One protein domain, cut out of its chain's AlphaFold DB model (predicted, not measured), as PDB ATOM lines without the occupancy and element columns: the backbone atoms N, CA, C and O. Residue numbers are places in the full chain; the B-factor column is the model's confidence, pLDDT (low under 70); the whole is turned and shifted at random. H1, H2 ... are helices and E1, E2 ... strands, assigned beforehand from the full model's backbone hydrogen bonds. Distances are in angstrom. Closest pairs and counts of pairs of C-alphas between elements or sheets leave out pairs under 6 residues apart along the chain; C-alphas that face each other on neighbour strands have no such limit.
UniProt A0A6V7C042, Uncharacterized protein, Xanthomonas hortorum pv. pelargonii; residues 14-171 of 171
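This is residues 14 to 171 of the 171 residues of an uncharacterized protein of Xanthomonas hortorum pv. pelargonii (UniProt A0A6V7C042). Helix H3 forms the core, with H2 and H4 packed alongside it, each running opposite to it, and H6 running off from it about perpendicular; short H5 touches H3, H4 and H6. A small antiparallel sheet, ordered E1, E3, E2, sits by the last residues of H3, with H1 grazing it. The printed part has 158 residues with six named helices and three named strands, in the order E1, H1, E2, E3, H2, H3, H4, H5, H6, mostly helix. It is compact, with a radius of gyration of the C-alphas of 15.7 A, and spans 44 by 37 by 28 A.

Inner strand E3, residues 53 to 57, is antiparallel to edge strands E1, residues 14 to 17, at 150 degrees, and E2, residues 42 to 45, at 168 degrees. N 15 and O 55, and N 43 and O 56, are each 2.9 A apart, within hydrogen-bond range; E2 and E3 form a hairpin. H1, residues 25 to 33, only grazes the sheet; E1, H1, E2 are a split strand-helix-strand unit, its same-way strands separated by E3, with a right-handed crossover. H3, residues 94 to 109, is the hub and only grazes the sheet with residues 106 to 109. It forms helical hairpins with H2, residues 62 to 79, at a shallow tilt of 8 degrees, closest C-alphas Tyr 76 and Ala 99 at 6.0 A, and with H4, residues 117 to 132, at 23 degrees, closest Asn 108 and Asn 117 at 6.0 A. H6, residues 151 to 169, touches H3 about perpendicular at 79 degrees, closest C-alphas Ala 101 and Thr 151 at 6.2 A. H5, residues 143 to 146, touches H3, closest C-alphas Gln 105 and Leu 146 at 4.8 A. Every O i to N i+4 pair is within hydrogen-bond range in H1, H3 and H6, 13 of 14 in H2 and 10 of 12 in H4; H5 is too short for one.

E1 begins at C-alpha 14 (16.682, -24.708, 22.486), and H6, 27.2 A long, ends at C-alpha 169 (24.155, 9.411, 32.768). H2 is 26.2 A long, H3 22.0 A and H4 20.5 A.

The C-alphas farthest apart, Gly 50 and Cys 86, are 50.4 A apart. The printed part has no cut; the link H2 to H3 is long, and its residues 84 to 88 have pLDDT under 70.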
ATOM      1  N   ARG A  14      17.843 -24.976  23.323       86.38
ATOM      2  CA  ARG A  14      16.682 -24.708  22.486       86.38
ATOM      3  C   ARG A  14      16.107 -23.349  22.849       86.38
ATOM      4  O   ARG A  14      15.583 -23.171  23.949       86.38
ATOM      5  N   ALA A  15      16.150 -22.418  21.906       88.62
ATOM      6  CA  ALA A  15      15.421 -21.158  21.986       88.62
ATOM      7  C   ALA A  15      14.216 -21.171  21.049       88.62
ATOM      8  O   ALA A  15      14.303 -21.619  19.908       88.62
ATOM      9  N   SER A  16      13.096 -20.633  21.530       94.00
ATOM     10  CA  SER A  16      11.949 -20.292  20.690       94.00
ATOM     11  C   SER A  16      12.273 -19.036  19.885       94.00
ATOM     12  O   SER A  16      12.667 -18.025  20.471       94.00
ATOM     13  N   LEU A  17      12.066 -19.081  18.573       95.75
ATOM     14  CA  LEU A  17      12.212 -17.942  17.670       95.75
ATOM     15  C   LEU A  17      10.841 -17.360  17.321       95.75
ATOM     16  O   LEU A  17       9.915 -18.080  16.948       95.75
ATOM     17  N   SER A  18      10.721 -16.042  17.420       94.62
ATOM     18  CA  SER A  18       9.524 -15.292  17.049       94.62
ATOM     19  C   SER A  18       9.901 -14.201  16.054       94.62
ATOM     20  O   SER A  18      10.759 -13.359  16.343       94.62
ATOM     21  N   LEU A  19       9.262 -14.233  14.882       92.62
ATOM     22  CA  LEU A  19       9.489 -13.254  13.823       92.62
ATOM     23  C   LEU A  19       9.153 -11.843  14.328       92.62
ATOM     24  O   LEU A  19       8.126 -11.646  14.974       92.62
ATOM     25  N   GLY A  20      10.035 -10.879  14.068       90.56
ATOM     26  CA  GLY A  20       9.903  -9.500  14.547       90.56
ATOM     27  C   GLY A  20      10.329  -9.287  16.004       90.56
ATOM     28  O   GLY A  20      10.185  -8.181  16.514       90.56
ATOM     29  N   ARG A  21      10.853 -10.319  16.685       93.12
ATOM     30  CA  ARG A  21      11.332 -10.215  18.073       93.12
ATOM     31  C   ARG A  21      12.799 -10.631  18.229       93.12
ATOM     32  O   ARG A  21      13.659  -9.780  18.399       93.12
ATOM     33  N   ASN A  22      13.086 -11.933  18.199       96.19
ATOM     34  CA  ASN A  22      14.449 -12.499  18.226       96.19
ATOM     35  C   ASN A  22      14.815 -13.207  16.913       96.19
ATOM     36  O   ASN A  22      15.766 -13.983  16.857       96.19
ATOM     37  N   CYS A  23      14.025 -12.980  15.869       97.00
ATOM     38  CA  CYS A  23      14.215 -13.541  14.545       97.00
ATOM     39  C   CYS A  23      13.725 -12.533  13.505       97.00
ATOM     40  O   CYS A  23      12.623 -11.995  13.648       97.00
ATOM     41  N   SER A  24      14.490 -12.316  12.436       96.88
ATOM     42  CA  SER A  24      14.043 -11.539  11.273       96.88
ATOM     43  C   SER A  24      14.233 -12.334   9.983       96.88
ATOM     44  O   SER A  24      15.034 -13.267   9.930       96.88
ATOM     45  N   ALA A  25      13.474 -11.996   8.934       96.00
ATOM     46  CA  ALA A  25      13.598 -12.666   7.636       96.00
ATOM     47  C   ALA A  25      15.007 -12.483   7.051       96.00
ATOM     48  O   ALA A  25      15.598 -13.426   6.526       96.00
ATOM     49  N   GLN A  26      15.572 -11.283   7.213       97.75
ATOM     50  CA  GLN A  26      16.945 -11.001   6.821       97.75
ATOM     51  C   GLN A  26      17.953 -11.766   7.688       97.75
ATOM     52  O   GLN A  26      18.890 -12.328   7.131       97.75
ATOM     53  N   GLY A  27      17.739 -11.864   9.006       97.50
ATOM     54  CA  GLY A  27      18.596 -12.657   9.894       97.50
ATOM     55  C   GLY A  27      18.643 -14.139   9.519       97.50
ATOM     56  O   GLY A  27      19.721 -14.718   9.418       97.50
ATOM     57  N   LEU A  28      17.494 -14.736   9.189       96.88
ATOM     58  CA  LEU A  28      17.438 -16.103   8.657       96.88
ATOM     59  C   LEU A  28      18.189 -16.238   7.327       96.88
ATOM     60  O   LEU A  28      18.913 -17.208   7.116       96.88
ATOM     61  N   ALA A  29      18.038 -15.266   6.424       97.06
ATOM     62  CA  ALA A  29      18.738 -15.277   5.146       97.06
ATOM     63  C   ALA A  29      20.264 -15.128   5.318       97.06
ATOM     64  O   ALA A  29      21.025 -15.776   4.603       97.06
ATOM     65  N   GLU A  30      20.716 -14.300   6.265       97.31
ATOM     66  CA  GLU A  30      22.126 -14.175   6.652       97.31
ATOM     67  C   GLU A  30      22.660 -15.491   7.225       97.31
ATOM     68  O   GLU A  30      23.704 -15.970   6.777       97.31
ATOM     69  N   PHE A  31      21.910 -16.125   8.130       96.50
ATOM     70  CA  PHE A  31      22.261 -17.429   8.681       96.50
ATOM     71  C   PHE A  31      22.415 -18.491   7.587       96.50
ATOM     72  O   PHE A  31      23.469 -19.122   7.515       96.50
ATOM     73  N   HIS A  32      21.435 -18.643   6.690       96.06
ATOM     74  CA  HIS A  32      21.478 -19.643   5.615       96.06
ATOM     75  C   HIS A  32      22.632 -19.445   4.621       96.06
ATOM     76  O   HIS A  32      23.082 -20.415   4.017       96.06
ATOM     77  N   ARG A  33      23.127 -18.213   4.445       95.94
ATOM     78  CA  ARG A  33      24.322 -17.933   3.626       95.94
ATOM     79  C   ARG A  33      25.637 -18.160   4.374       95.94
ATOM     80  O   ARG A  33      26.694 -18.180   3.750       95.94
ATOM     81  N   SER A  34      25.593 -18.281   5.697       93.69
ATOM     82  CA  SER A  34      26.783 -18.451   6.526       93.69
ATOM     83  C   SER A  34      27.234 -19.913   6.584       93.69
ATOM     84  O   SER A  34      26.432 -20.840   6.485       93.69
ATOM     85  N   ALA A  35      28.519 -20.132   6.871       91.50
ATOM     86  CA  ALA A  35      29.041 -21.471   7.153       91.50
ATOM     87  C   ALA A  35      28.393 -22.125   8.393       91.50
ATOM     88  O   ALA A  35      28.494 -23.336   8.580       91.50
ATOM     89  N   ALA A  36      27.731 -21.345   9.258       90.69
ATOM     90  CA  ALA A  36      27.051 -21.874  10.435       90.69
ATOM     91  C   ALA A  36      25.805 -22.698  10.086       90.69
ATOM     92  O   ALA A  36      25.445 -23.582  10.856       90.69
ATOM     93  N   ALA A  37      25.199 -22.478   8.914       92.38
ATOM     94  CA  ALA A  37      24.047 -23.257   8.461       92.38
ATOM     95  C   ALA A  37      24.387 -24.702   8.077       92.38
ATOM     96  O   ALA A  37      23.494 -25.542   8.013       92.38
ATOM     97  N   THR A  38      25.662 -25.005   7.817       92.00
ATOM     98  CA  THR A  38      26.084 -26.316   7.295       92.00
ATOM     99  C   THR A  38      27.142 -27.011   8.146       92.00
ATOM    100  O   THR A  38      27.429 -28.183   7.925       92.00
ATOM    101  N   ASN A  39      27.709 -26.340   9.154       91.19
ATOM    102  CA  ASN A  39      28.786 -26.900   9.981       91.19
ATOM    103  C   ASN A  39      28.304 -27.795  11.145       91.19
ATOM    104  O   ASN A  39      29.128 -28.304  11.906       91.19
ATOM    105  N   GLY A  40      26.988 -27.955  11.318       91.88
ATOM    106  CA  GLY A  40      26.380 -28.822  12.332       91.88
ATOM    107  C   GLY A  40      26.501 -28.326  13.777       91.88
ATOM    108  O   GLY A  40      26.283 -29.104  14.707       91.88
ATOM    109  N   TRP A  41      26.896 -27.075  14.019       94.31
ATOM    110  CA  TRP A  41      26.890 -26.499  15.370       94.31
ATOM    111  C   TRP A  41      25.505 -26.034  15.793       94.31
ATOM    112  O   TRP A  41      25.128 -26.212  16.954       94.31
ATOM    113  N   ILE A  42      24.779 -25.446  14.847       95.25
ATOM    114  CA  ILE A  42      23.460 -24.881  15.066       95.25
ATOM    115  C   ILE A  42      22.495 -25.329  13.975       95.25
ATOM    116  O   ILE A  42      22.853 -25.415  12.803       95.25
ATOM    117  N   GLU A  43      21.262 -25.593  14.379       94.50
ATOM    118  CA  GLU A  43      20.138 -25.880  13.496       94.50
ATOM    119  C   GLU A  43      19.042 -24.853  13.748       94.50
ATOM    120  O   GLU A  43      18.788 -24.448  14.888       94.50
ATOM    121  N   VAL A  44      18.392 -24.419  12.671       95.25
ATOM    122  CA  VAL A  44      17.341 -23.409  12.738       95.25
ATOM    123  C   VAL A  44      16.108 -23.920  12.024       95.25
ATOM    124  O   VAL A  44      16.147 -24.276  10.851       95.25
ATOM    125  N   GLU A  45      14.997 -23.900  12.743       94.81
ATOM    126  CA  GLU A  45      13.665 -24.081  12.193       94.81
ATOM    127  C   GLU A  45      12.992 -22.707  12.134       94.81
ATOM    128  O   GLU A  45      12.741 -22.105  13.184       94.81
ATOM    129  N   PRO A  46      12.728 -22.156  10.940       93.00
ATOM    130  CA  PRO A  46      12.104 -20.846  10.816       93.00
ATOM    131  C   PRO A  46      10.702 -20.801  11.452       93.00
ATOM    132  O   PRO A  46       9.963 -21.784  11.373       93.00
ATOM    133  N   PRO A  47      10.290 -19.668  12.055       92.50
ATOM    134  CA  PRO A  47       8.909 -19.477  12.484       92.50
ATOM    135  C   PRO A  47       7.955 -19.484  11.282       92.50
ATOM    136  O   PRO A  47       8.256 -18.909  10.236       92.50
ATOM    137  N   THR A  48       6.777 -20.079  11.458       88.38
ATOM    138  CA  THR A  48       5.681 -20.064  10.476       88.38
ATOM    139  C   THR A  48       4.453 -19.369  11.066       88.38
ATOM    140  O   THR A  48       4.443 -18.963  12.232       88.38
ATOM    141  N   HIS A  49       3.400 -19.168  10.269       82.50
ATOM    142  CA  HIS A  49       2.154 -18.606  10.789       82.50
ATOM    143  C   HIS A  49       1.591 -19.478  11.919       82.50
ATOM    144  O   HIS A  49       1.282 -20.647  11.721       82.50
ATOM    145  N   GLY A  50       1.480 -18.891  13.112       79.69
ATOM    146  CA  GLY A  50       0.948 -19.556  14.301       79.69
ATOM    147  C   GLY A  50       1.931 -20.467  15.047       79.69
ATOM    148  O   GLY A  50       1.590 -20.920  16.138       79.69
ATOM    149  N   HIS A  51       3.148 -20.694  14.535       88.00
ATOM    150  CA  HIS A  51       4.131 -21.561  15.190       88.00
ATOM    151  C   HIS A  51       5.487 -20.872  15.381       88.00
ATOM    152  O   HIS A  51       6.083 -20.387  14.413       88.00
ATOM    153  N   PRO A  52       6.014 -20.839  16.620       92.88
ATOM    154  CA  PRO A  52       7.350 -20.328  16.851       92.88
ATOM    155  C   PRO A  52       8.391 -21.234  16.193       92.88
ATOM    156  O   PRO A  52       8.295 -22.462  16.243       92.88
ATOM    157  N   GLY A  53       9.416 -20.600  15.634       95.12
ATOM    158  CA  GLY A  53      10.597 -21.280  15.135       95.12
ATOM    159  C   GLY A  53      11.494 -21.734  16.279       95.12
ATOM    160  O   GLY A  53      11.194 -21.533  17.464       95.12
ATOM    161  N   ARG A  54      12.632 -22.330  15.938       95.69
ATOM    162  CA  ARG A  54      13.594 -22.857  16.902       95.69
ATOM    163  C   ARG A  54      15.017 -22.578  16.471       95.69
ATOM    164  O   ARG A  54      15.356 -22.773  15.313       95.69
ATOM    165  N   LEU A  55      15.840 -22.179  17.428       94.81
ATOM    166  CA  LEU A  55      17.292 -22.245  17.332       94.81
ATOM    167  C   LEU A  55      17.751 -23.376  18.251       94.81
ATOM    168  O   LEU A  55      17.430 -23.371  19.444       94.81
ATOM    169  N   LEU A  56      18.465 -24.339  17.684       94.44
ATOM    170  CA  LEU A  56      19.024 -25.492  18.374       94.44
ATOM    171  C   LEU A  56      20.546 -25.406  18.306       94.44
ATOM    172  O   LEU A  56      21.098 -25.328  17.214       94.44
ATOM    173  N   ALA A  57      21.219 -25.435  19.454       92.75
ATOM    174  CA  ALA A  57      22.673 -25.563  19.507       92.75
ATOM    175  C   ALA A  57      23.042 -26.967  19.989       92.75
ATOM    176  O   ALA A  57      22.537 -27.432  21.017       92.75
ATOM    177  N   GLN A  58      23.904 -27.643  19.231       90.00
ATOM    178  CA  GLN A  58      24.285 -29.024  19.503       90.00
ATOM    179  C   GLN A  58      25.222 -29.116  20.714       90.00
ATOM    180  O   GLN A  58      26.095 -28.272  20.918       90.00
ATOM    181  N   THR A  59      25.071 -30.181  21.506       89.12
ATOM    182  CA  THR A  59      25.984 -30.471  22.625       89.12
ATOM    183  C   THR A  59      27.383 -30.769  22.090       89.12
ATOM    184  O   THR A  59      27.544 -31.554  21.154       89.12
ATOM    185  N   ARG A  60      28.410 -30.162  22.691       91.69
ATOM    186  CA  ARG A  60      29.815 -30.330  22.287       91.69
ATOM    187  C   ARG A  60      30.712 -30.449  23.512       91.69
ATOM    188  O   ARG A  60      30.375 -29.976  24.598       91.69
ATOM    189  N   SER A  61      31.865 -31.092  23.332       91.50
ATOM    190  CA  SER A  61      32.845 -31.225  24.408       91.50
ATOM    191  C   SER A  61      33.409 -29.853  24.812       91.50
ATOM    192  O   SER A  61      33.472 -28.946  23.975       91.50
ATOM    193  N   PRO A  62      33.872 -29.697  26.065       90.56
ATOM    194  CA  PRO A  62      34.543 -28.484  26.519       90.56
ATOM    195  C   PRO A  62      35.629 -27.955  25.585       90.56
ATOM    196  O   PRO A  62      35.671 -26.761  25.301       90.56
ATOM    197  N   ALA A  63      36.489 -28.855  25.099       92.62
ATOM    198  CA  ALA A  63      37.598 -28.507  24.221       92.62
ATOM    199  C   ALA A  63      37.087 -27.917  22.903       92.62
ATOM    200  O   ALA A  63      37.486 -26.820  22.536       92.62
ATOM    201  N   LEU A  64      36.105 -28.569  22.267       94.38
ATOM    202  CA  LEU A  64      35.517 -28.070  21.023       94.38
ATOM    203  C   LEU A  64      34.835 -26.715  21.217       94.38
ATOM    204  O   LEU A  64      34.952 -25.840  20.365       94.38
ATOM    205  N   CYS A  65      34.117 -26.517  22.326       93.81
ATOM    206  CA  CYS A  65      33.499 -25.226  22.624       93.81
ATOM    207  C   CYS A  65      34.540 -24.120  22.845       93.81
ATOM    208  O   CYS A  65      34.319 -22.988  22.417       93.81
ATOM    209  N   PHE A  66      35.661 -24.441  23.493       94.44
ATOM    210  CA  PHE A  66      36.768 -23.508  23.678       94.44
ATOM    211  C   PHE A  66      37.409 -23.138  22.339       94.44
ATOM    212  O   PHE A  66      37.532 -21.952  22.041       94.44
ATOM    213  N   ASP A  67      37.731 -24.134  21.512       95.81
ATOM    214  CA  ASP A  67      38.305 -23.925  20.180       95.81
ATOM    215  C   ASP A  67      37.363 -23.072  19.323       95.81
ATOM    216  O   ASP A  67      37.777 -22.085  18.719       95.81
ATOM    217  N   LYS A  68      36.055 -23.349  19.375       95.88
ATOM    218  CA  LYS A  68      35.051 -22.565  18.654       95.88
ATOM    219  C   LYS A  68      34.961 -21.116  19.135       95.88
ATOM    220  O   LYS A  68      34.829 -20.214  18.309       95.88
ATOM    221  N   ALA A  69      35.024 -20.874  20.446       96.31
ATOM    222  CA  ALA A  69      35.089 -19.516  20.986       96.31
ATOM    223  C   ALA A  69      36.363 -18.798  20.523       96.31
ATOM    224  O   ALA A  69      36.296 -17.636  20.126       96.31
ATOM    225  N   GLN A  70      37.505 -19.491  20.541       97.19
ATOM    226  CA  GLN A  70      38.777 -18.945  20.082       97.19
ATOM    227  C   GLN A  70      38.724 -18.591  18.593       97.19
ATOM    228  O   GLN A  70      39.168 -17.507  18.231       97.19
ATOM    229  N   ASP A  71      38.135 -19.436  17.750       97.25
ATOM    230  CA  ASP A  71      37.966 -19.164  16.320       97.25
ATOM    231  C   ASP A  71      37.142 -17.896  16.078       97.25
ATOM    232  O   ASP A  71      37.558 -17.022  15.316       97.25
ATOM    233  N   ILE A  72      35.994 -17.766  16.753       97.19
ATOM    234  CA  ILE A  72      35.109 -16.600  16.613       97.19
ATOM    235  C   ILE A  72      35.829 -15.320  17.068       97.19
ATOM    236  O   ILE A  72      35.806 -14.303  16.375       97.19
ATOM    237  N   LEU A  73      36.522 -15.370  18.210       97.00
ATOM    238  CA  LEU A  73      37.264 -14.226  18.742       97.00
ATOM    239  C   LEU A  73      38.475 -13.855  17.873       97.00
ATOM    240  O   LEU A  73      38.760 -12.671  17.704       97.00
ATOM    241  N   SER A  74      39.165 -14.836  17.288       97.19
ATOM    242  CA  SER A  74      40.272 -14.602  16.354       97.19
ATOM    243  C   SER A  74      39.787 -13.944  15.060       97.19
ATOM    244  O   SER A  74      40.428 -13.018  14.567       97.19
ATOM    245  N   GLN A  75      38.632 -14.367  14.529       96.56
ATOM    246  CA  GLN A  75      38.011 -13.729  13.362       96.56
ATOM    247  C   GLN A  75      37.623 -12.278  13.644       96.56
ATOM    248  O   GLN A  75      37.826 -11.417  12.791       96.56
ATOM    249  N   TYR A  76      37.091 -12.001  14.837       97.31
ATOM    250  CA  TYR A  76      36.822 -10.640  15.292       97.31
ATOM    251  C   TYR A  76      38.109  -9.805  15.378       97.31
ATOM    252  O   TYR A  76      38.177  -8.720  14.805       97.31
ATOM    253  N   ALA A  77      39.149 -10.327  16.034       95.62
ATOM    254  CA  ALA A  77      40.414  -9.617  16.221       95.62
ATOM    255  C   ALA A  77      41.135  -9.310  14.895       95.62
ATOM    256  O   ALA A  77      41.866  -8.331  14.813       95.62
ATOM    257  N   ALA A  78      40.915 -10.117  13.854       96.38
ATOM    258  CA  ALA A  78      41.446  -9.862  12.516       96.38
ATOM    259  C   ALA A  78      40.722  -8.724  11.767       96.38
ATOM    260  O   ALA A  78      41.273  -8.184  10.811       96.38
ATOM    261  N   GLN A  79      39.496  -8.373  12.170       95.19
ATOM    262  CA  GLN A  79      38.653  -7.372  11.497       95.19
ATOM    263  C   GLN A  79      38.669  -6.002  12.177       95.19
ATOM    264  O   GLN A  79      38.262  -5.015  11.569       95.19
ATOM    265  N   VAL A  80      39.099  -5.937  13.436       93.56
ATOM    266  CA  VAL A  80      38.961  -4.750  14.280       93.56
ATOM    267  C   VAL A  80      40.338  -4.255  14.720       93.56
ATOM    268  O   VAL A  80      41.195  -5.073  15.061       93.56
ATOM    269  N   PRO A  81      40.587  -2.930  14.730       89.38
ATOM    270  CA  PRO A  81      41.842  -2.393  15.237       89.38
ATOM    271  C   PRO A  81      42.087  -2.788  16.703       89.38
ATOM    272  O   PRO A  81      41.145  -3.019  17.473       89.38
ATOM    273  N   PRO A  82      43.362  -2.834  17.130       86.75
ATOM    274  CA  PRO A  82      43.687  -3.101  18.521       86.75
ATOM    275  C   PRO A  82      43.019  -2.066  19.446       86.75
ATOM    276  O   PRO A  82      42.802  -0.923  19.027       86.75
ATOM    277  N   PRO A  83      42.709  -2.442  20.701       83.25
ATOM    278  CA  PRO A  83      42.049  -1.555  21.650       83.25
ATOM    279  C   PRO A  83      42.738  -0.191  21.748       83.25
ATOM    280  O   PRO A  83      43.962  -0.093  21.861       83.25
ATOM    281  N   SER A  84      41.941   0.875  21.694       69.56
ATOM    282  CA  SER A  84      42.448   2.245  21.775       69.56
ATOM    283  C   SER A  84      42.624   2.642  23.242       69.56
ATOM    284  O   SER A  84      41.640   2.754  23.960       69.56
ATOM    285  N   ASN A  85      43.842   2.973  23.683       65.06
ATOM    286  CA  ASN A  85      44.068   3.579  25.013       65.06
ATOM    287  C   ASN A  85      43.614   5.058  25.097       65.06
ATOM    288  O   ASN A  85      43.816   5.718  26.117       65.06
ATOM    289  N   CYS A  86      43.043   5.608  24.021       54.25
ATOM    290  CA  CYS A  86      42.649   7.011  23.906       54.25
ATOM    291  C   CYS A  86      41.145   7.205  24.157       54.25
ATOM    292  O   CYS A  86      40.346   6.317  23.877       54.25
ATOM    293  N   ARG A  87      40.806   8.391  24.691       62.19
ATOM    294  CA  ARG A  87      39.488   8.851  25.183       62.19
ATOM    295  C   ARG A  87      38.279   8.402  24.351       62.19
ATOM    296  O   ARG A  87      38.380   8.244  23.139       62.19
ATOM    297  N   GLN A  88      37.134   8.308  25.039       67.38
ATOM    298  CA  GLN A  88      35.834   7.922  24.486       67.38
ATOM    299  C   GLN A  88      35.577   8.543  23.104       67.38
ATOM    300  O   GLN A  88      35.483   9.764  22.966       67.38
ATOM    301  N   ARG A  89      35.471   7.690  22.086       78.94
ATOM    302  CA  ARG A  89      34.986   8.031  20.752       78.94
ATOM    303  C   ARG A  89      33.475   8.231  20.821       78.94
ATOM    304  O   ARG A  89      32.785   7.537  21.567       78.94
ATOM    305  N   ALA A  90      32.969   9.163  20.018       75.81
ATOM    306  CA  ALA A  90      31.530   9.364  19.888       75.81
ATOM    307  C   ALA A  90      30.866   8.165  19.189       75.81
ATOM    308  O   ALA A  90      29.841   7.679  19.656       75.81
ATOM    309  N   GLU A  91      31.485   7.655  18.115       82.50
ATOM    310  CA  GLU A  91      30.950   6.567  17.290       82.50
ATOM    311  C   GLU A  91      32.060   5.644  16.754       82.50
ATOM    312  O   GLU A  91      33.229   6.033  16.660       82.50
ATOM    313  N   LEU A  92      31.677   4.408  16.418       87.31
ATOM    314  CA  LEU A  92      32.506   3.451  15.682       87.31
ATOM    315  C   LEU A  92      32.184   3.526  14.193       87.31
ATOM    316  O   LEU A  92      31.037   3.780  13.826       87.31
ATOM    317  N   ASP A  93      33.170   3.216  13.352       91.31
ATOM    318  CA  ASP A  93      32.890   2.928  11.950       91.31
ATOM    319  C   ASP A  93      31.982   1.691  11.811       91.31
ATOM    320  O   ASP A  93      31.945   0.799  12.671       91.31
ATOM    321  N   ASP A  94      31.229   1.651  10.711       93.44
ATOM    322  CA  ASP A  94      30.236   0.604  10.470       93.44
ATOM    323  C   ASP A  94      30.866  -0.795  10.386       93.44
ATOM    324  O   ASP A  94      30.238  -1.768  10.804       93.44
ATOM    325  N   ALA A  95      32.113  -0.913   9.913       95.19
ATOM    326  CA  ALA A  95      32.803  -2.197   9.796       95.19
ATOM    327  C   ALA A  95      33.138  -2.786  11.176       95.19
ATOM    328  O   ALA A  95      32.856  -3.956  11.443       95.19
ATOM    329  N   THR A  96      33.664  -1.968  12.087       95.75
ATOM    330  CA  THR A  96      33.966  -2.361  13.465       95.75
ATOM    331  C   THR A  96      32.689  -2.710  14.224       95.75
ATOM    332  O   THR A  96      32.629  -3.732  14.911       95.75
ATOM    333  N   MET A  97      31.637  -1.898  14.077       97.06
ATOM    334  CA  MET A  97      30.346  -2.165  14.713       97.06
ATOM    335  C   MET A  97      29.719  -3.469  14.194       97.06
ATOM    336  O   MET A  97      29.215  -4.275  14.981       97.06
ATOM    337  N   HIS A  98      29.815  -3.723  12.886       97.81
ATOM    338  CA  HIS A  98      29.399  -4.982  12.275       97.81
ATOM    339  C   HIS A  98      30.188  -6.177  12.822       97.81
ATOM    340  O   HIS A  98      29.585  -7.178  13.212       97.81
ATOM    341  N   ALA A  99      31.516  -6.073  12.926       97.94
ATOM    342  CA  ALA A  99      32.355  -7.137  13.477       97.94
ATOM    343  C   ALA A  99      32.004  -7.463  14.943       97.94
ATOM    344  O   ALA A  99      31.947  -8.636  15.316       97.94
ATOM    345  N   ILE A 100      31.710  -6.452  15.773       98.25
ATOM    346  CA  ILE A 100      31.246  -6.649  17.160       98.25
ATOM    347  C   ILE A 100      29.898  -7.379  17.188       98.25
ATOM    348  O   ILE A 100      29.750  -8.368  17.915       98.25
ATOM    349  N   ALA A 101      28.922  -6.907  16.405       98.31
ATOM    350  CA  ALA A 101      27.584  -7.491  16.340       98.31
ATOM    351  C   ALA A 101      27.633  -8.959  15.888       98.31
ATOM    352  O   ALA A 101      27.062  -9.830  16.550       98.31
ATOM    353  N   GLN A 102      28.385  -9.245  14.823       97.94
ATOM    354  CA  GLN A 102      28.566 -10.591  14.288       97.94
ATOM    355  C   GLN A 102      29.278 -11.516  15.284       97.94
ATOM    356  O   GLN A 102      28.830 -12.642  15.501       97.94
ATOM    357  N   CYS A 103      30.349 -11.045  15.934       98.25
ATOM    358  CA  CYS A 103      31.064 -11.800  16.966       98.25
ATOM    359  C   CYS A 103      30.124 -12.209  18.112       98.25
ATOM    360  O   CYS A 103      30.023 -13.389  18.456       98.25
ATOM    361  N   CYS A 104      29.365 -11.254  18.660       98.44
ATOM    362  CA  CYS A 104      28.431 -11.519  19.754       98.44
ATOM    363  C   CYS A 104      27.289 -12.449  19.328       98.44
ATOM    364  O   CYS A 104      26.913 -13.346  20.082       98.44
ATOM    365  N   GLN A 105      26.750 -12.276  18.120       97.94
ATOM    366  CA  GLN A 105      25.715 -13.160  17.598       97.94
ATOM    367  C   GLN A 105      26.225 -14.596  17.475       97.94
ATOM    368  O   GLN A 105      25.583 -15.517  17.978       97.94
ATOM    369  N   GLN A 106      27.403 -14.795  16.878       96.94
ATOM    370  CA  GLN A 106      27.986 -16.125  16.736       96.94
ATOM    371  C   GLN A 106      28.234 -16.775  18.098       96.94
ATOM    372  O   GLN A 106      27.824 -17.918  18.304       96.94
ATOM    373  N   LEU A 107      28.837 -16.059  19.053       96.69
ATOM    374  CA  LEU A 107      29.068 -16.589  20.399       96.69
ATOM    375  C   LEU A 107      27.757 -16.990  21.098       96.69
ATOM    376  O   LEU A 107      27.711 -18.035  21.748       96.69
ATOM    377  N   ASN A 108      26.692 -16.193  20.953       96.00
ATOM    378  CA  ASN A 108      25.388 -16.496  21.545       96.00
ATOM    379  C   ASN A 108      24.718 -17.707  20.876       96.00
ATOM    380  O   ASN A 108      24.282 -18.624  21.572       96.00
ATOM    381  N   GLN A 109      24.675 -17.741  19.540       95.38
ATOM    382  CA  GLN A 109      24.024 -18.806  18.771       95.38
ATOM    383  C   GLN A 109      24.645 -20.180  19.026       95.38
ATOM    384  O   GLN A 109      23.922 -21.164  19.153       95.38
ATOM    385  N   HIS A 110      25.974 -20.250  19.144       94.69
ATOM    386  CA  HIS A 110      26.680 -21.512  19.378       94.69
ATOM    387  C   HIS A 110      26.541 -22.029  20.816       94.69
ATOM    388  O   HIS A 110      26.952 -23.155  21.088       94.69
ATOM    389  N   HIS A 111      25.981 -21.222  21.725       92.69
ATOM    390  CA  HIS A 111      25.657 -21.596  23.100       92.69
ATOM    391  C   HIS A 111      26.806 -22.344  23.817       92.69
ATOM    392  O   HIS A 111      26.630 -23.418  24.397       92.69
ATOM    393  N   LEU A 112      28.012 -21.767  23.735       92.81
ATOM    394  CA  LEU A 112      29.289 -22.385  24.126       92.81
ATOM    395  C   LEU A 112      29.477 -22.549  25.644       92.81
ATOM    396  O   LEU A 112      30.403 -23.232  26.088       92.81
ATOM    397  N   PHE A 113      28.618 -21.920  26.442       88.50
ATOM    398  CA  PHE A 113      28.597 -22.059  27.893       88.50
ATOM    399  C   PHE A 113      27.465 -22.990  28.321       88.50
ATOM    400  O   PHE A 113      26.388 -22.997  27.723       88.50
ATOM    401  N   ALA A 114      27.677 -23.714  29.419       83.31
ATOM    402  CA  ALA A 114      26.649 -24.586  29.983       83.31
ATOM    403  C   ALA A 114      25.376 -23.808  30.349       83.31
ATOM    404  O   ALA A 114      24.258 -24.279  30.159       83.31
ATOM    405  N   GLU A 115      25.558 -22.583  30.847       84.00
ATOM    406  CA  GLU A 115      24.484 -21.719  31.307       84.00
ATOM    407  C   GLU A 115      24.810 -20.253  31.033       84.00
ATOM    408  O   GLU A 115      25.956 -19.868  30.802       84.00
ATOM    409  N   ALA A 116      23.781 -19.409  31.128       89.12
ATOM    410  CA  ALA A 116      23.926 -17.958  31.131       89.12
ATOM    411  C   ALA A 116      24.569 -17.349  29.866       89.12
ATOM    412  O   ALA A 116      25.007 -16.206  29.936       89.12
ATOM    413  N   ASN A 117      24.543 -18.032  28.711       92.31
ATOM    414  CA  ASN A 117      25.108 -17.541  27.442       92.31
ATOM    415  C   ASN A 117      24.702 -16.105  27.130       92.31
ATOM    416  O   ASN A 117      25.565 -15.247  26.997       92.31
ATOM    417  N   ILE A 118      23.402 -15.803  27.136       93.69
ATOM    418  CA  ILE A 118      22.946 -14.446  26.822       93.69
ATOM    419  C   ILE A 118      23.417 -13.395  27.840       93.69
ATOM    420  O   ILE A 118      23.639 -12.245  27.476       93.69
ATOM    421  N   ARG A 119      23.620 -13.779  29.109       94.56
ATOM    422  CA  ARG A 119      24.158 -12.889  30.154       94.56
ATOM    423  C   ARG A 119      25.643 -12.626  29.921       94.56
ATOM    424  O   ARG A 119      26.076 -11.479  29.914       94.56
ATOM    425  N   THR A 120      26.405 -13.682  29.661       95.81
ATOM    426  CA  THR A 120      27.835 -13.597  29.356       95.81
ATOM    427  C   THR A 120      28.088 -12.821  28.068       95.81
ATOM    428  O   THR A 120      28.952 -11.953  28.030       95.81
ATOM    429  N   ILE A 121      27.321 -13.091  27.017       97.44
ATOM    430  CA  ILE A 121      27.564 -12.515  25.699       97.44
ATOM    431  C   ILE A 121      26.899 -11.148  25.550       97.44
ATOM    432  O   ILE A 121      27.585 -10.162  25.296       97.44
ATOM    433  N   GLY A 122      25.585 -11.069  25.768       95.06
ATOM    434  CA  GLY A 122      24.804  -9.856  25.527       95.06
ATOM    435  C   GLY A 122      25.071  -8.715  26.510       95.06
ATOM    436  O   GLY A 122      24.859  -7.564  26.149       95.06
ATOM    437  N   PHE A 123      25.555  -9.005  27.724       94.81
ATOM    438  CA  PHE A 123      25.836  -7.966  28.725       94.81
ATOM    439  C   PHE A 123      27.326  -7.771  28.988       94.81
ATOM    440  O   PHE A 123      27.756  -6.627  29.098       94.81
ATOM    441  N   LEU A 124      28.116  -8.846  29.107       96.88
ATOM    442  CA  LEU A 124      29.535  -8.719  29.463       96.88
ATOM    443  C   LEU A 124      30.429  -8.600  28.228       96.88
ATOM    444  O   LEU A 124      31.164  -7.625  28.106       96.88
ATOM    445  N   CYS A 125      30.366  -9.567  27.308       97.88
ATOM    446  CA  CYS A 125      31.225  -9.592  26.124       97.88
ATOM    447  C   CYS A 125      30.966  -8.379  25.228       97.88
ATOM    448  O   CYS A 125      31.899  -7.629  24.959       97.88
ATOM    449  N   LEU A 126      29.707  -8.129  24.861       98.44
ATOM    450  CA  LEU A 126      29.326  -6.993  24.023       98.44
ATOM    451  C   LEU A 126      29.845  -5.661  24.579       98.44
ATOM    452  O   LEU A 126      30.522  -4.917  23.875       98.44
ATOM    453  N   ASN A 127      29.589  -5.381  25.859       97.94
ATOM    454  CA  ASN A 127      30.048  -4.136  26.471       97.94
ATOM    455  C   ASN A 127      31.567  -4.068  26.597       97.94
ATOM    456  O   ASN A 127      32.129  -2.998  26.394       97.94
ATOM    457  N   LYS A 128      32.248  -5.189  26.866       96.81
ATOM    458  CA  LYS A 128      33.710  -5.214  26.834       96.81
ATOM    459  C   LYS A 128      34.233  -4.821  25.448       96.81
ATOM    460  O   LYS A 128      35.102  -3.963  25.372       96.81
ATOM    461  N   LEU A 129      33.703  -5.410  24.373       96.31
ATOM    462  CA  LEU A 129      34.160  -5.116  23.010       96.31
ATOM    463  C   LEU A 129      33.892  -3.656  22.615       96.31
ATOM    464  O   LEU A 129      34.743  -3.028  21.995       96.31
ATOM    465  N   LEU A 130      32.749  -3.090  23.015       96.00
ATOM    466  CA  LEU A 130      32.444  -1.668  22.811       96.00
ATOM    467  C   LEU A 130      33.425  -0.758  23.569       96.00
ATOM    468  O   LEU A 130      33.961   0.191  22.995       96.00
ATOM    469  N   LEU A 131      33.702  -1.073  24.838       94.38
ATOM    470  CA  LEU A 131      34.624  -0.309  25.681       94.38
ATOM    471  C   LEU A 131      36.077  -0.406  25.199       94.38
ATOM    472  O   LEU A 131      36.776   0.602  25.204       94.38
ATOM    473  N   ASP A 132      36.518  -1.578  24.736       93.69
ATOM    474  CA  ASP A 132      37.853  -1.772  24.148       93.69
ATOM    475  C   ASP A 132      38.056  -0.880  22.905       93.69
ATOM    476  O   ASP A 132      39.163  -0.407  22.637       93.69
ATOM    477  N   GLN A 133      36.978  -0.618  22.158       92.81
ATOM    478  CA  GLN A 133      36.972   0.285  21.002       92.81
ATOM    479  C   GLN A 133      36.680   1.749  21.376       92.81
ATOM    480  O   GLN A 133      36.592   2.622  20.510       92.81
ATOM    481  N   GLY A 134      36.577   2.039  22.673       92.31
ATOM    482  CA  GLY A 134      36.443   3.384  23.206       92.31
ATOM    483  C   GLY A 134      35.060   3.998  23.023       92.31
ATOM    484  O   GLY A 134      34.962   5.212  23.106       92.31
ATOM    485  N   VAL A 135      33.993   3.235  22.785       92.88
ATOM    486  CA  VAL A 135      32.627   3.793  22.729       92.88
ATOM    487  C   VAL A 135      31.814   3.473  23.976       92.88
ATOM    488  O   VAL A 135      32.193   2.644  24.803       92.88
ATOM    489  N   ALA A 136      30.688   4.173  24.130       93.75
ATOM    490  CA  ALA A 136      29.782   3.968  25.249       93.75
ATOM    491  C   ALA A 136      29.255   2.516  25.290       93.75
ATOM    492  O   ALA A 136      28.988   1.929  24.232       93.75
ATOM    493  N   PRO A 137      29.063   1.944  26.492       96.00
ATOM    494  CA  PRO A 137      28.365   0.676  26.642       96.00
ATOM    495  C   PRO A 137      26.899   0.805  26.202       96.00
ATOM    496  O   PRO A 137      26.355   1.901  26.061       96.00
ATOM    497  N   THR A 138      26.247  -0.334  25.998       97.38
ATOM    498  CA  THR A 138      24.860  -0.439  25.553       97.38
ATOM    499  C   THR A 138      23.980  -1.125  26.596       97.38
ATOM    500  O   THR A 138      24.359  -2.128  27.209       97.38
ATOM    501  N   ILE A 139      22.770  -0.590  26.778       97.50
ATOM    502  CA  ILE A 139      21.685  -1.222  27.535       97.50
ATOM    503  C   ILE A 139      20.668  -1.776  26.534       97.50
ATOM    504  O   ILE A 139      19.746  -1.083  26.085       97.50
ATOM    505  N   LEU A 140      20.848  -3.046  26.168       97.12
ATOM    506  CA  LEU A 140      19.894  -3.759  25.321       97.12
ATOM    507  C   LEU A 140      18.587  -3.997  26.085       97.12
ATOM    508  O   LEU A 140      18.575  -4.676  27.108       97.12
ATOM    509  N   GLU A 141      17.476  -3.492  25.549       95.50
ATOM    510  CA  GLU A 141      16.134  -3.771  26.084       95.50
ATOM    511  C   GLU A 141      15.769  -5.252  25.930       95.50
ATOM    512  O   GLU A 141      15.196  -5.865  26.829       95.50
ATOM    513  N   TYR A 142      16.151  -5.849  24.800       96.69
ATOM    514  CA  TYR A 142      15.882  -7.248  24.510       96.69
ATOM    515  C   TYR A 142      17.135  -7.934  23.943       96.69
ATOM    516  O   TYR A 142      17.347  -7.947  22.729       96.69
ATOM    517  N   PRO A 143      17.990  -8.528  24.798       96.19
ATOM    518  CA  PRO A 143      19.293  -9.047  24.376       96.19
ATOM    519  C   PRO A 143      19.181 -10.241  23.417       96.19
ATOM    520  O   PRO A 143      20.082 -10.478  22.619       96.19
ATOM    521  N   LYS A 144      18.045 -10.951  23.421       96.56
ATOM    522  CA  LYS A 144      17.751 -12.045  22.483       96.56
ATOM    523  C   LYS A 144      17.659 -11.602  21.013       96.56
ATOM    524  O   LYS A 144      17.510 -12.451  20.146       96.56
ATOM    525  N   VAL A 145      17.807 -10.312  20.698       97.62
ATOM    526  CA  VAL A 145      18.121  -9.863  19.326       97.62
ATOM    527  C   VAL A 145      19.342 -10.608  18.742       97.62
ATOM    528  O   VAL A 145      19.417 -10.823  17.538       97.62
ATOM    529  N   LEU A 146      20.249 -11.096  19.599       97.75
ATOM    530  CA  LEU A 146      21.406 -11.924  19.236       97.75
ATOM    531  C   LEU A 146      21.070 -13.383  18.863       97.75
ATOM    532  O   LEU A 146      21.992 -14.153  18.599       97.75
ATOM    533  N   ASP A 147      19.802 -13.808  18.873       96.62
ATOM    534  CA  ASP A 147      19.438 -15.187  18.516       96.62
ATOM    535  C   ASP A 147      19.425 -15.373  16.989       96.62
ATOM    536  O   ASP A 147      20.201 -16.167  16.473       96.62
ATOM    537  N   MET A 148      18.565 -14.660  16.248       97.31
ATOM    538  CA  MET A 148      18.392 -14.845  14.793       97.31
ATOM    539  C   MET A 148      17.920 -13.571  14.059       97.31
ATOM    540  O   MET A 148      17.250 -13.640  13.026       97.31
ATOM    541  N   CYS A 149      18.197 -12.385  14.603       98.19
ATOM    542  CA  CYS A 149      17.987 -11.137  13.863       98.19
ATOM    543  C   CYS A 149      19.148 -10.871  12.895       98.19
ATOM    544  O   CYS A 149      20.198 -11.509  12.981       98.19
ATOM    545  N   SER A 150      18.959  -9.950  11.952       98.25
ATOM    546  CA  SER A 150      20.041  -9.550  11.051       98.25
ATOM    547  C   SER A 150      21.118  -8.788  11.810       98.25
ATOM    548  O   SER A 150      20.861  -8.190  12.859       98.25
ATOM    549  N   THR A 151      22.323  -8.751  11.255       97.81
ATOM    550  CA  THR A 151      23.406  -7.952  11.835       97.81
ATOM    551  C   THR A 151      23.006  -6.473  11.900       97.81
ATOM    552  O   THR A 151      23.279  -5.807  12.896       97.81
ATOM    553  N   ALA A 152      22.258  -5.976  10.909       98.12
ATOM    554  CA  ALA A 152      21.706  -4.620  10.916       98.12
ATOM    555  C   ALA A 152      20.729  -4.373  12.084       98.12
ATOM    556  O   ALA A 152      20.843  -3.356  12.769       98.12
ATOM    557  N   ASP A 153      19.821  -5.317  12.362       98.38
ATOM    558  CA  ASP A 153      18.895  -5.239  13.505       98.38
ATOM    559  C   ASP A 153      19.661  -5.193  14.838       98.38
ATOM    560  O   ASP A 153      19.315  -4.435  15.748       98.38
ATOM    561  N   ILE A 154      20.728  -5.991  14.954       98.62
ATOM    562  CA  ILE A 154      21.578  -6.035  16.148       98.62
ATOM    563  C   ILE A 154      22.301  -4.699  16.338       98.62
ATOM    564  O   ILE A 154      22.283  -4.153  17.439       98.62
ATOM    565  N   ILE A 155      22.895  -4.140  15.279       98.50
ATOM    566  CA  ILE A 155      23.556  -2.827  15.324       98.50
ATOM    567  C   ILE A 155      22.564  -1.737  15.743       98.50
ATOM    568  O   ILE A 155      22.882  -0.915  16.604       98.50
ATOM    569  N   ALA A 156      21.351  -1.744  15.186       98.12
ATOM    570  CA  ALA A 156      20.307  -0.796  15.564       98.12
ATOM    571  C   ALA A 156      19.944  -0.915  17.055       98.12
ATOM    572  O   ALA A 156      19.862   0.098  17.753       98.12
ATOM    573  N   ALA A 157      19.808  -2.140  17.574       98.31
ATOM    574  CA  ALA A 157      19.557  -2.381  18.993       98.31
ATOM    575  C   ALA A 157      20.722  -1.913  19.885       98.31
ATOM    576  O   ALA A 157      20.480  -1.327  20.944       98.31
ATOM    577  N   ILE A 158      21.974  -2.120  19.453       98.25
ATOM    578  CA  ILE A 158      23.172  -1.632  20.152       98.25
ATOM    579  C   ILE A 158      23.147  -0.106  20.237       98.25
ATOM    580  O   ILE A 158      23.250   0.425  21.345       98.25
ATOM    581  N   ARG A 159      22.954   0.589  19.108       97.50
ATOM    582  CA  ARG A 159      22.900   2.061  19.040       97.50
ATOM    583  C   ARG A 159      21.777   2.618  19.916       97.50
ATOM    584  O   ARG A 159      22.005   3.505  20.735       97.50
ATOM    585  N   GLN A 160      20.580   2.033  19.841       97.81
ATOM    586  CA  GLN A 160      19.468   2.418  20.711       97.81
ATOM    587  C   GLN A 160      19.808   2.216  22.197       97.81
ATOM    588  O   GLN A 160      19.501   3.066  23.031       97.81
ATOM    589  N   GLY A 161      20.462   1.108  22.546       97.69
ATOM    590  CA  GLY A 161      20.893   0.852  23.917       97.69
ATOM    591  C   GLY A 161      22.015   1.776  24.400       97.69
ATOM    592  O   GLY A 161      22.057   2.081  25.591       97.69
ATOM    593  N   GLN A 162      22.882   2.271  23.511       96.94
ATOM    594  CA  GLN A 162      23.872   3.306  23.839       96.94
ATOM    595  C   GLN A 162      23.184   4.639  24.156       96.94
ATOM    596  O   GLN A 162      23.518   5.270  25.157       96.94
ATOM    597  N   HIS A 163      22.158   5.024  23.387       96.12
ATOM    598  CA  HIS A 163      21.346   6.202  23.712       96.12
ATOM    599  C   HIS A 163      20.648   6.071  25.071       96.12
ATOM    600  O   HIS A 163      20.652   7.021  25.852       96.12
ATOM    601  N   ARG A 164      20.100   4.889  25.405       96.69
ATOM    602  CA  ARG A 164      19.529   4.636  26.744       96.69
ATOM    603  C   ARG A 164      20.572   4.811  27.849       96.69
ATOM    604  O   ARG A 164      20.276   5.424  28.868       96.69
ATOM    605  N   PHE A 165      21.781   4.285  27.649       96.00
ATOM    606  CA  PHE A 165      22.875   4.437  28.609       96.00
ATOM    607  C   PHE A 165      23.229   5.913  28.831       96.00
ATOM    608  O   PHE A 165      23.275   6.362  29.972       96.00
ATOM    609  N   GLN A 166      23.406   6.677  27.752       94.50
ATOM    610  CA  GLN A 166      23.713   8.109  27.818       94.50
ATOM    611  C   GLN A 166      22.610   8.904  28.531       94.50
ATOM    612  O   GLN A 166      22.914   9.760  29.358       94.50
ATOM    613  N   ALA A 167      21.337   8.591  28.268       95.44
ATOM    614  CA  ALA A 167      20.210   9.240  28.933       95.44
ATOM    615  C   ALA A 167      20.228   9.034  30.459       95.44
ATOM    616  O   ALA A 167      19.913   9.960  31.197       95.44
ATOM    617  N   LEU A 168      20.646   7.855  30.937       94.44
ATOM    618  CA  LEU A 168      20.790   7.577  32.371       94.44
ATOM    619  C   LEU A 168      21.993   8.276  33.014       94.44
ATOM    620  O   LEU A 168      21.985   8.479  34.220       94.44
ATOM    621  N   GLN A 169      23.027   8.628  32.246       89.75
ATOM    622  CA  GLN A 169      24.155   9.411  32.768       89.75
ATOM    623  C   GLN A 169      23.821  10.899  32.916       89.75
ATOM    624  O   GLN A 169      24.493  11.598  33.670       89.75
ATOM    625  N   ALA A 170      22.835  11.381  32.157       86.00
ATOM    626  CA  ALA A 170      22.388  12.769  32.171       86.00
ATOM    627  C   ALA A 170      21.240  13.040  33.164       86.00
ATOM    628  O   ALA A 170      20.863  14.201  33.328       86.00
ATOM    629  N   ALA A 171      20.678  11.990  33.772       70.62
ATOM    630  CA  ALA A 171      19.621  12.049  34.784       70.62
ATOM    631  C   ALA A 171      20.206  12.149  36.200       70.62
ATOM    632  O   ALA A 171      19.593  12.863  37.024       70.62
TER     633      ALA A 171